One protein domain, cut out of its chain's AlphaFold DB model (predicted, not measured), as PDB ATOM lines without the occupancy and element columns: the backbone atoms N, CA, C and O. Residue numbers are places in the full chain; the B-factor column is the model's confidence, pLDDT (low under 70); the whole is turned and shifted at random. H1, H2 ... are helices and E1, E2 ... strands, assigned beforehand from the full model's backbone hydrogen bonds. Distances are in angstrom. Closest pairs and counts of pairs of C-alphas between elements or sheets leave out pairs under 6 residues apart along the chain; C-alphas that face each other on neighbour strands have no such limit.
ATOM      1  N   ARG A   2     151.337 134.825 155.226       92.62
ATOM      2  CA  ARG A   2     150.367 135.727 155.875       92.62
ATOM      3  C   ARG A   2     151.156 136.815 156.608       92.62
ATOM      4  O   ARG A   2     152.324 136.593 156.901       92.62
ATOM      5  N   VAL A   3     150.530 137.957 156.880       93.69
ATOM      6  CA  VAL A   3     151.125 139.036 157.687       93.69
ATOM      7  C   VAL A   3     150.350 139.141 159.003       93.69
ATOM      8  O   VAL A   3     149.120 139.261 158.926       93.69
ATOM      9  N   PRO A   4     151.004 139.087 160.179       96.31
ATOM     10  CA  PRO A   4     150.350 139.349 161.459       96.31
ATOM     11  C   PRO A   4     149.774 140.767 161.507       96.31
ATOM     12  O   PRO A   4     150.333 141.702 160.926       96.31
ATOM     13  N   VAL A   5     148.634 140.921 162.176       93.06
ATOM     14  CA  VAL A   5     147.931 142.202 162.296       93.06
ATOM     15  C   VAL A   5     147.625 142.454 163.765       93.06
ATOM     16  O   VAL A   5     147.116 141.566 164.442       93.06
ATOM     17  N   LEU A   6     147.903 143.665 164.235       90.62
ATOM     18  CA  LEU A   6     147.520 144.157 165.554       90.62
ATOM     19  C   LEU A   6     146.374 145.171 165.423       90.62
ATOM     20  O   LEU A   6     146.295 145.921 164.443       90.62
ATOM     21  N   SER A   7     145.492 145.209 166.420       84.06
ATOM     22  CA  SER A   7     144.513 146.283 166.596       84.06
ATOM     23  C   SER A   7     145.213 147.610 166.941       84.06
ATOM     24  O   SER A   7     146.397 147.603 167.286       84.06
ATOM     25  N   PRO A   8     144.510 148.754 166.900       85.88
ATOM     26  CA  PRO A   8     145.047 150.025 167.386       85.88
ATOM     27  C   PRO A   8     145.587 149.961 168.817       85.88
ATOM     28  O   PRO A   8     146.675 150.473 169.051       85.88
ATOM     29  N   ASP A   9     144.942 149.220 169.724       84.88
ATOM     30  CA  ASP A   9     145.442 149.005 171.097       84.88
ATOM     31  C   ASP A   9     146.522 147.903 171.190       84.88
ATOM     32  O   ASP A   9     146.812 147.397 172.272       84.88
ATOM     33  N   GLY A  10     147.083 147.453 170.063       86.62
ATOM     34  CA  GLY A  10     148.154 146.454 170.018       86.62
ATOM     35  C   GLY A  10     147.706 144.998 170.202       86.62
ATOM     36  O   GLY A  10     148.552 144.106 170.213       86.62
ATOM     37  N   LYS A  11     146.401 144.712 170.312       88.06
ATOM     38  CA  LYS A  11     145.899 143.338 170.506       88.06
ATOM     39  C   LYS A  11     146.022 142.518 169.211       88.06
ATOM     40  O   LYS A  11     145.630 143.027 168.158       88.06
ATOM     41  N   PRO A  12     146.504 141.261 169.240       87.31
ATOM     42  CA  PRO A  12     146.577 140.418 168.047       87.31
ATOM     43  C   PRO A  12     145.215 140.193 167.372       87.31
ATOM     44  O   PRO A  12     144.210 139.935 168.031       87.31
ATOM     45  N   LEU A  13     145.199 140.251 166.040       85.56
ATOM     46  CA  LEU A  13     144.051 139.975 165.173       85.56
ATOM     47  C   LEU A  13     144.385 138.850 164.180       85.56
ATOM     48  O   LEU A  13     145.546 138.475 164.002       85.56
ATOM     49  N   MET A  14     143.371 138.330 163.477       89.06
ATOM     50  CA  MET A  14     143.586 137.321 162.432       89.06
ATOM     51  C   MET A  14     144.580 137.809 161.352       89.06
ATOM     52  O   MET A  14     144.325 138.835 160.710       89.06
ATOM     53  N   PRO A  15     145.674 137.064 161.084       91.31
ATOM     54  CA  PRO A  15     146.658 137.420 160.063       91.31
ATOM     55  C   PRO A  15     146.057 137.543 158.660       91.31
ATOM     56  O   PRO A  15     145.209 136.748 158.244       91.31
ATOM     57  N   THR A  16     146.544 138.505 157.874       89.25
ATOM     58  CA  THR A  16     145.936 138.865 156.586       89.25
ATOM     59  C   THR A  16     146.799 138.535 155.362       89.25
ATOM     60  O   THR A  16     147.936 138.066 155.465       89.25
ATOM     61  N   LYS A  17     146.234 138.729 154.161       90.69
ATOM     62  CA  LYS A  17     146.945 138.561 152.882       90.69
ATOM     63  C   LYS A  17     147.900 139.752 152.653       90.69
ATOM     64  O   LYS A  17     147.437 140.887 152.766       90.69
ATOM     65  N   PRO A  18     149.160 139.543 152.212       92.56
ATOM     66  CA  PRO A  18     150.112 140.634 151.951       92.56
ATOM     67  C   PRO A  18     149.607 141.732 150.994       92.56
ATOM     68  O   PRO A  18     149.990 142.891 151.120       92.56
ATOM     69  N   SER A  19     148.713 141.401 150.057       87.88
ATOM     70  CA  SER A  19     148.062 142.386 149.182       87.88
ATOM     71  C   SER A  19     147.175 143.378 149.946       87.88
ATOM     72  O   SER A  19     147.185 144.567 149.636       87.88
ATOM     73  N   ARG A  20     146.453 142.920 150.982       86.50
ATOM     74  CA  ARG A  20     145.640 143.778 151.860       86.50
ATOM     75  C   ARG A  20     146.529 144.648 152.747       86.50
ATOM     76  O   ARG A  20     146.261 145.837 152.863       86.50
ATOM     77  N   THR A  21     147.611 144.080 153.281       91.69
ATOM     78  CA  THR A  21     148.650 144.802 154.035       91.69
ATOM     79  C   THR A  21     149.216 145.976 153.237       91.69
ATOM     80  O   THR A  21     149.159 147.108 153.707       91.69
ATOM     81  N   ARG A  22     149.692 145.742 152.003       92.94
ATOM     82  CA  ARG A  22     150.232 146.810 151.141       92.94
ATOM     83  C   ARG A  22     149.210 147.911 150.866       92.94
ATOM     84  O   ARG A  22     149.566 149.083 150.906       92.94
ATOM     85  N   ARG A  23     147.945 147.545 150.624       87.06
ATOM     86  CA  ARG A  23     146.865 148.520 150.429       87.06
ATOM     87  C   ARG A  23     146.631 149.367 151.681       87.06
ATOM     88  O   ARG A  23     146.579 150.581 151.570       87.06
ATOM     89  N   TRP A  24     146.549 148.755 152.861       88.31
ATOM     90  CA  TRP A  24     146.365 149.485 154.119       88.31
ATOM     91  C   TRP A  24     147.528 150.416 154.470       88.31
ATOM     92  O   TRP A  24     147.275 151.509 154.968       88.31
ATOM     93  N   LEU A  25     148.771 150.015 154.182       91.81
ATOM     94  CA  LEU A  25     149.945 150.879 154.337       91.81
ATOM     95  C   LEU A  25     149.894 152.064 153.355       91.81
ATOM     96  O   LEU A  25     150.045 153.206 153.775       91.81
ATOM     97  N   LYS A  26     149.593 151.817 152.069       87.00
ATOM     98  CA  LYS A  26     149.446 152.876 151.050       87.00
ATOM     99  C   LYS A  26     148.302 153.852 151.360       87.00
ATOM    100  O   LYS A  26     148.413 155.032 151.058       87.00
ATOM    101  N   GLU A  27     147.209 153.364 151.942       85.31
ATOM    102  CA  GLU A  27     146.039 154.163 152.337       85.31
ATOM    103  C   GLU A  27     146.186 154.842 153.715       85.31
ATOM    104  O   GLU A  27     145.225 155.444 154.185       85.31
ATOM    105  N   GLY A  28     147.330 154.710 154.404       84.00
ATOM    106  CA  GLY A  28     147.542 155.299 155.738       84.00
ATOM    107  C   GLY A  28     146.669 154.704 156.856       84.00
ATOM    108  O   GLY A  28     146.519 155.305 157.914       84.00
ATOM    109  N   LYS A  29     146.074 153.521 156.643       81.12
ATOM    110  CA  LYS A  29     145.165 152.848 157.598       81.12
ATOM    111  C   LYS A  29     145.893 151.939 158.589       81.12
ATOM    112  O   LYS A  29     145.314 151.521 159.594       81.12
ATOM    113  N   ALA A  30     147.150 151.618 158.303       93.69
ATOM    114  CA  ALA A  30     148.026 150.827 159.152       93.69
ATOM    115  C   ALA A  30     149.441 151.415 159.146       93.69
ATOM    116  O   ALA A  30     149.839 152.064 158.180       93.69
ATOM    117  N   LYS A  31     150.208 151.121 160.196       94.75
ATOM    118  CA  LYS A  31     151.656 151.351 160.282       94.75
ATOM    119  C   LYS A  31     152.393 150.015 160.366       94.75
ATOM    120  O   LYS A  31     151.834 149.023 160.840       94.75
ATOM    121  N   VAL A  32     153.642 149.988 159.908       96.69
ATOM    122  CA  VAL A  32     154.541 148.847 160.135       96.69
ATOM    123  C   VAL A  32     154.963 148.842 161.600       96.69
ATOM    124  O   VAL A  32     155.241 149.896 162.169       96.69
ATOM    125  N   VAL A  33     154.993 147.658 162.201       95.19
ATOM    126  CA  VAL A  33     155.528 147.413 163.543       95.19
ATOM    127  C   VAL A  33     156.375 146.143 163.466       95.19
ATOM    128  O   VAL A  33     156.084 145.246 162.676       95.19
ATOM    129  N   TYR A  34     157.413 146.060 164.286       92.69
ATOM    130  CA  TYR A  34     158.204 144.847 164.476       92.69
ATOM    131  C   TYR A  34     158.007 144.368 165.914       92.69
ATOM    132  O   TYR A  34     157.764 145.181 166.802       92.69
ATOM    133  N   ASN A  35     158.018 143.055 166.134       88.56
ATOM    134  CA  ASN A  35     158.150 142.495 167.480       88.56
ATOM    135  C   ASN A  35     159.635 142.275 167.811       88.56
ATOM    136  O   ASN A  35     160.497 142.432 166.946       88.56
ATOM    137  N   ASP A  36     159.915 141.827 169.032       89.38
ATOM    138  CA  ASP A  36     161.279 141.553 169.519       89.38
ATOM    139  C   ASP A  36     161.997 140.446 168.716       89.38
ATOM    140  O   ASP A  36     163.218 140.339 168.740       89.38
ATOM    141  N   LEU A  37     161.242 139.651 167.947       91.25
ATOM    142  CA  LEU A  37     161.746 138.634 167.013       91.25
ATOM    143  C   LEU A  37     162.056 139.193 165.606       91.25
ATOM    144  O   LEU A  37     162.324 138.422 164.687       91.25
ATOM    145  N   GLY A  38     161.949 140.509 165.393       90.38
ATOM    146  CA  GLY A  38     162.180 141.162 164.098       90.38
ATOM    147  C   GLY A  38     161.136 140.841 163.016       90.38
ATOM    148  O   GLY A  38     161.345 141.147 161.841       90.38
ATOM    149  N   ILE A  39     160.001 140.229 163.372       91.94
ATOM    150  CA  ILE A  39     158.975 139.816 162.408       91.94
ATOM    151  C   ILE A  39     158.210 141.042 161.911       91.94
ATOM    152  O   ILE A  39     157.627 141.795 162.692       91.94
ATOM    153  N   PHE A  40     158.146 141.194 160.587       94.19
ATOM    154  CA  PHE A  40     157.309 142.196 159.936       94.19
ATOM    155  C   PHE A  40     155.821 141.943 160.225       94.19
ATOM    156  O   PHE A  40     155.230 140.964 159.753       94.19
ATOM    157  N   GLN A  41     155.206 142.869 160.953       95.62
ATOM    158  CA  GLN A  41     153.773 142.910 161.224       95.62
ATOM    159  C   GLN A  41     153.217 144.317 160.965       95.62
ATOM    160  O   GLN A  41     153.953 145.269 160.695       95.62
ATOM    161  N   ILE A  42     151.892 144.457 161.006       96.06
ATOM    162  CA  ILE A  42     151.240 145.765 160.895       96.06
ATOM    163  C   ILE A  42     150.274 146.015 162.045       96.06
ATOM    164  O   ILE A  42     149.541 145.121 162.456       96.06
ATOM    165  N   GLN A  43     150.227 147.256 162.516       94.88
ATOM    166  CA  GLN A  43     149.239 147.731 163.480       94.88
ATOM    167  C   GLN A  43     148.251 148.644 162.756       94.88
ATOM    168  O   GLN A  43     148.659 149.579 162.062       94.88
TER     169      GLN A  43
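What this domain is: This is residues 2 to 43 of the 123 residues of the protein "RRXRR domain-containing protein" of Calothrix sp. NIES-4071 (UniProt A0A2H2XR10). Two strand hairpins, E1 with E2 and E3 with E4, are joined side by side through their parallel strands E1 and E4 into one small, strongly twisted sheet, and a single short helix, H1, packs over one face of it while the other face has no named element. H1 stands in the path from one edge strand, E2, to the other, E3. The printed part has 42 residues, with one named helix and four named strands in the order E1, E2, H1, E3, E4; the sheet is mixed, with the order E2, E1, E4, E3, and the class is mixed, helices and strands. The whole is compact, with a radius of gyration of the C-alphas of 9.5 A, and its outline is rounded, spanning 25 by 20 by 16 A.

Where its parts are: The printed part begins at Arg 2, and strand E1 follows at residues 3 to 6, from C-alpha 3 at (151.125, 139.036, 157.687) to C-alpha 6, 10.1 A away. After five residues comes strand E2, residues 12 to 16, 11.6 A from first to last C-alpha. Lys 17 alone separates it from helix H1, residues 18 to 26, which begins at C-alpha 18 at (150.112, 140.634, 151.951) and is 12.3 A long. Strand E3, residues 30 to 34, measures 12.9 A. Strand E4, residues 40 to 43, measures 10.4 A and ends at C-alpha 43 at (149.239, 147.731, 163.480).

How they stand to each other: In the sheet, E1 and E4 are the inner strands and E2 and E3 the edge strands. E1 and E2 form a hairpin: they are antiparallel, with 148 degrees between their directions, and N 13 and O 5 are within hydrogen-bond range at 2.8 A, as are N 16 and O 3 at 2.9 A. E1 and E4 are parallel neighbours at 34 degrees, with N 6 and O 42 within hydrogen-bond range at 2.8 A; the C-alphas of Leu 6 and Gln 43, which face each other, are 4.5 A apart. E3 and E4 form the second hairpin, antiparallel at 137 degrees, with N 31 and O 43 at 2.9 A and N 33 and O 41 at 3.0 A, both within hydrogen-bond range. The edge strands E2 and E3 are apart. From edge to edge the strands' lines turn by 107 degrees. H1 is on the sheet, at a height over the sheet of 9.0 A. It lies over E4, on which 4 of its C-alphas fall, and only just over E1, on which 3 fall. On the local plane its line and that of E4 stand at 55 degrees, slantwise to the strands. The closest C-alphas of H1 and E3 are those of Trp 24 and Ala 30, 5.5 A apart; those of H1 and E1 are Pro 18 and Val 3, 6.0 A apart. E2, H1 and E3 form a split strand-helix-strand unit, two strands of one sheet that follow each other among the strands, with a helix between them along the chain and with E1 and E4 between them in the sheet; its crossover is right-handed. In H1 every O i to N i+4 pair is within hydrogen-bond range.

The domain as a whole: The two C-alphas farthest apart are those of Glu 27 and Leu 37, at 26.5 A, and the first and last printed C-alphas, of Arg 2 and Gln 43, are 14.3 A apart. The four links between the named elements are tight. The printed part has no cut. The mean pLDDT of the printed part is 90.2, and no printed residue is under 70.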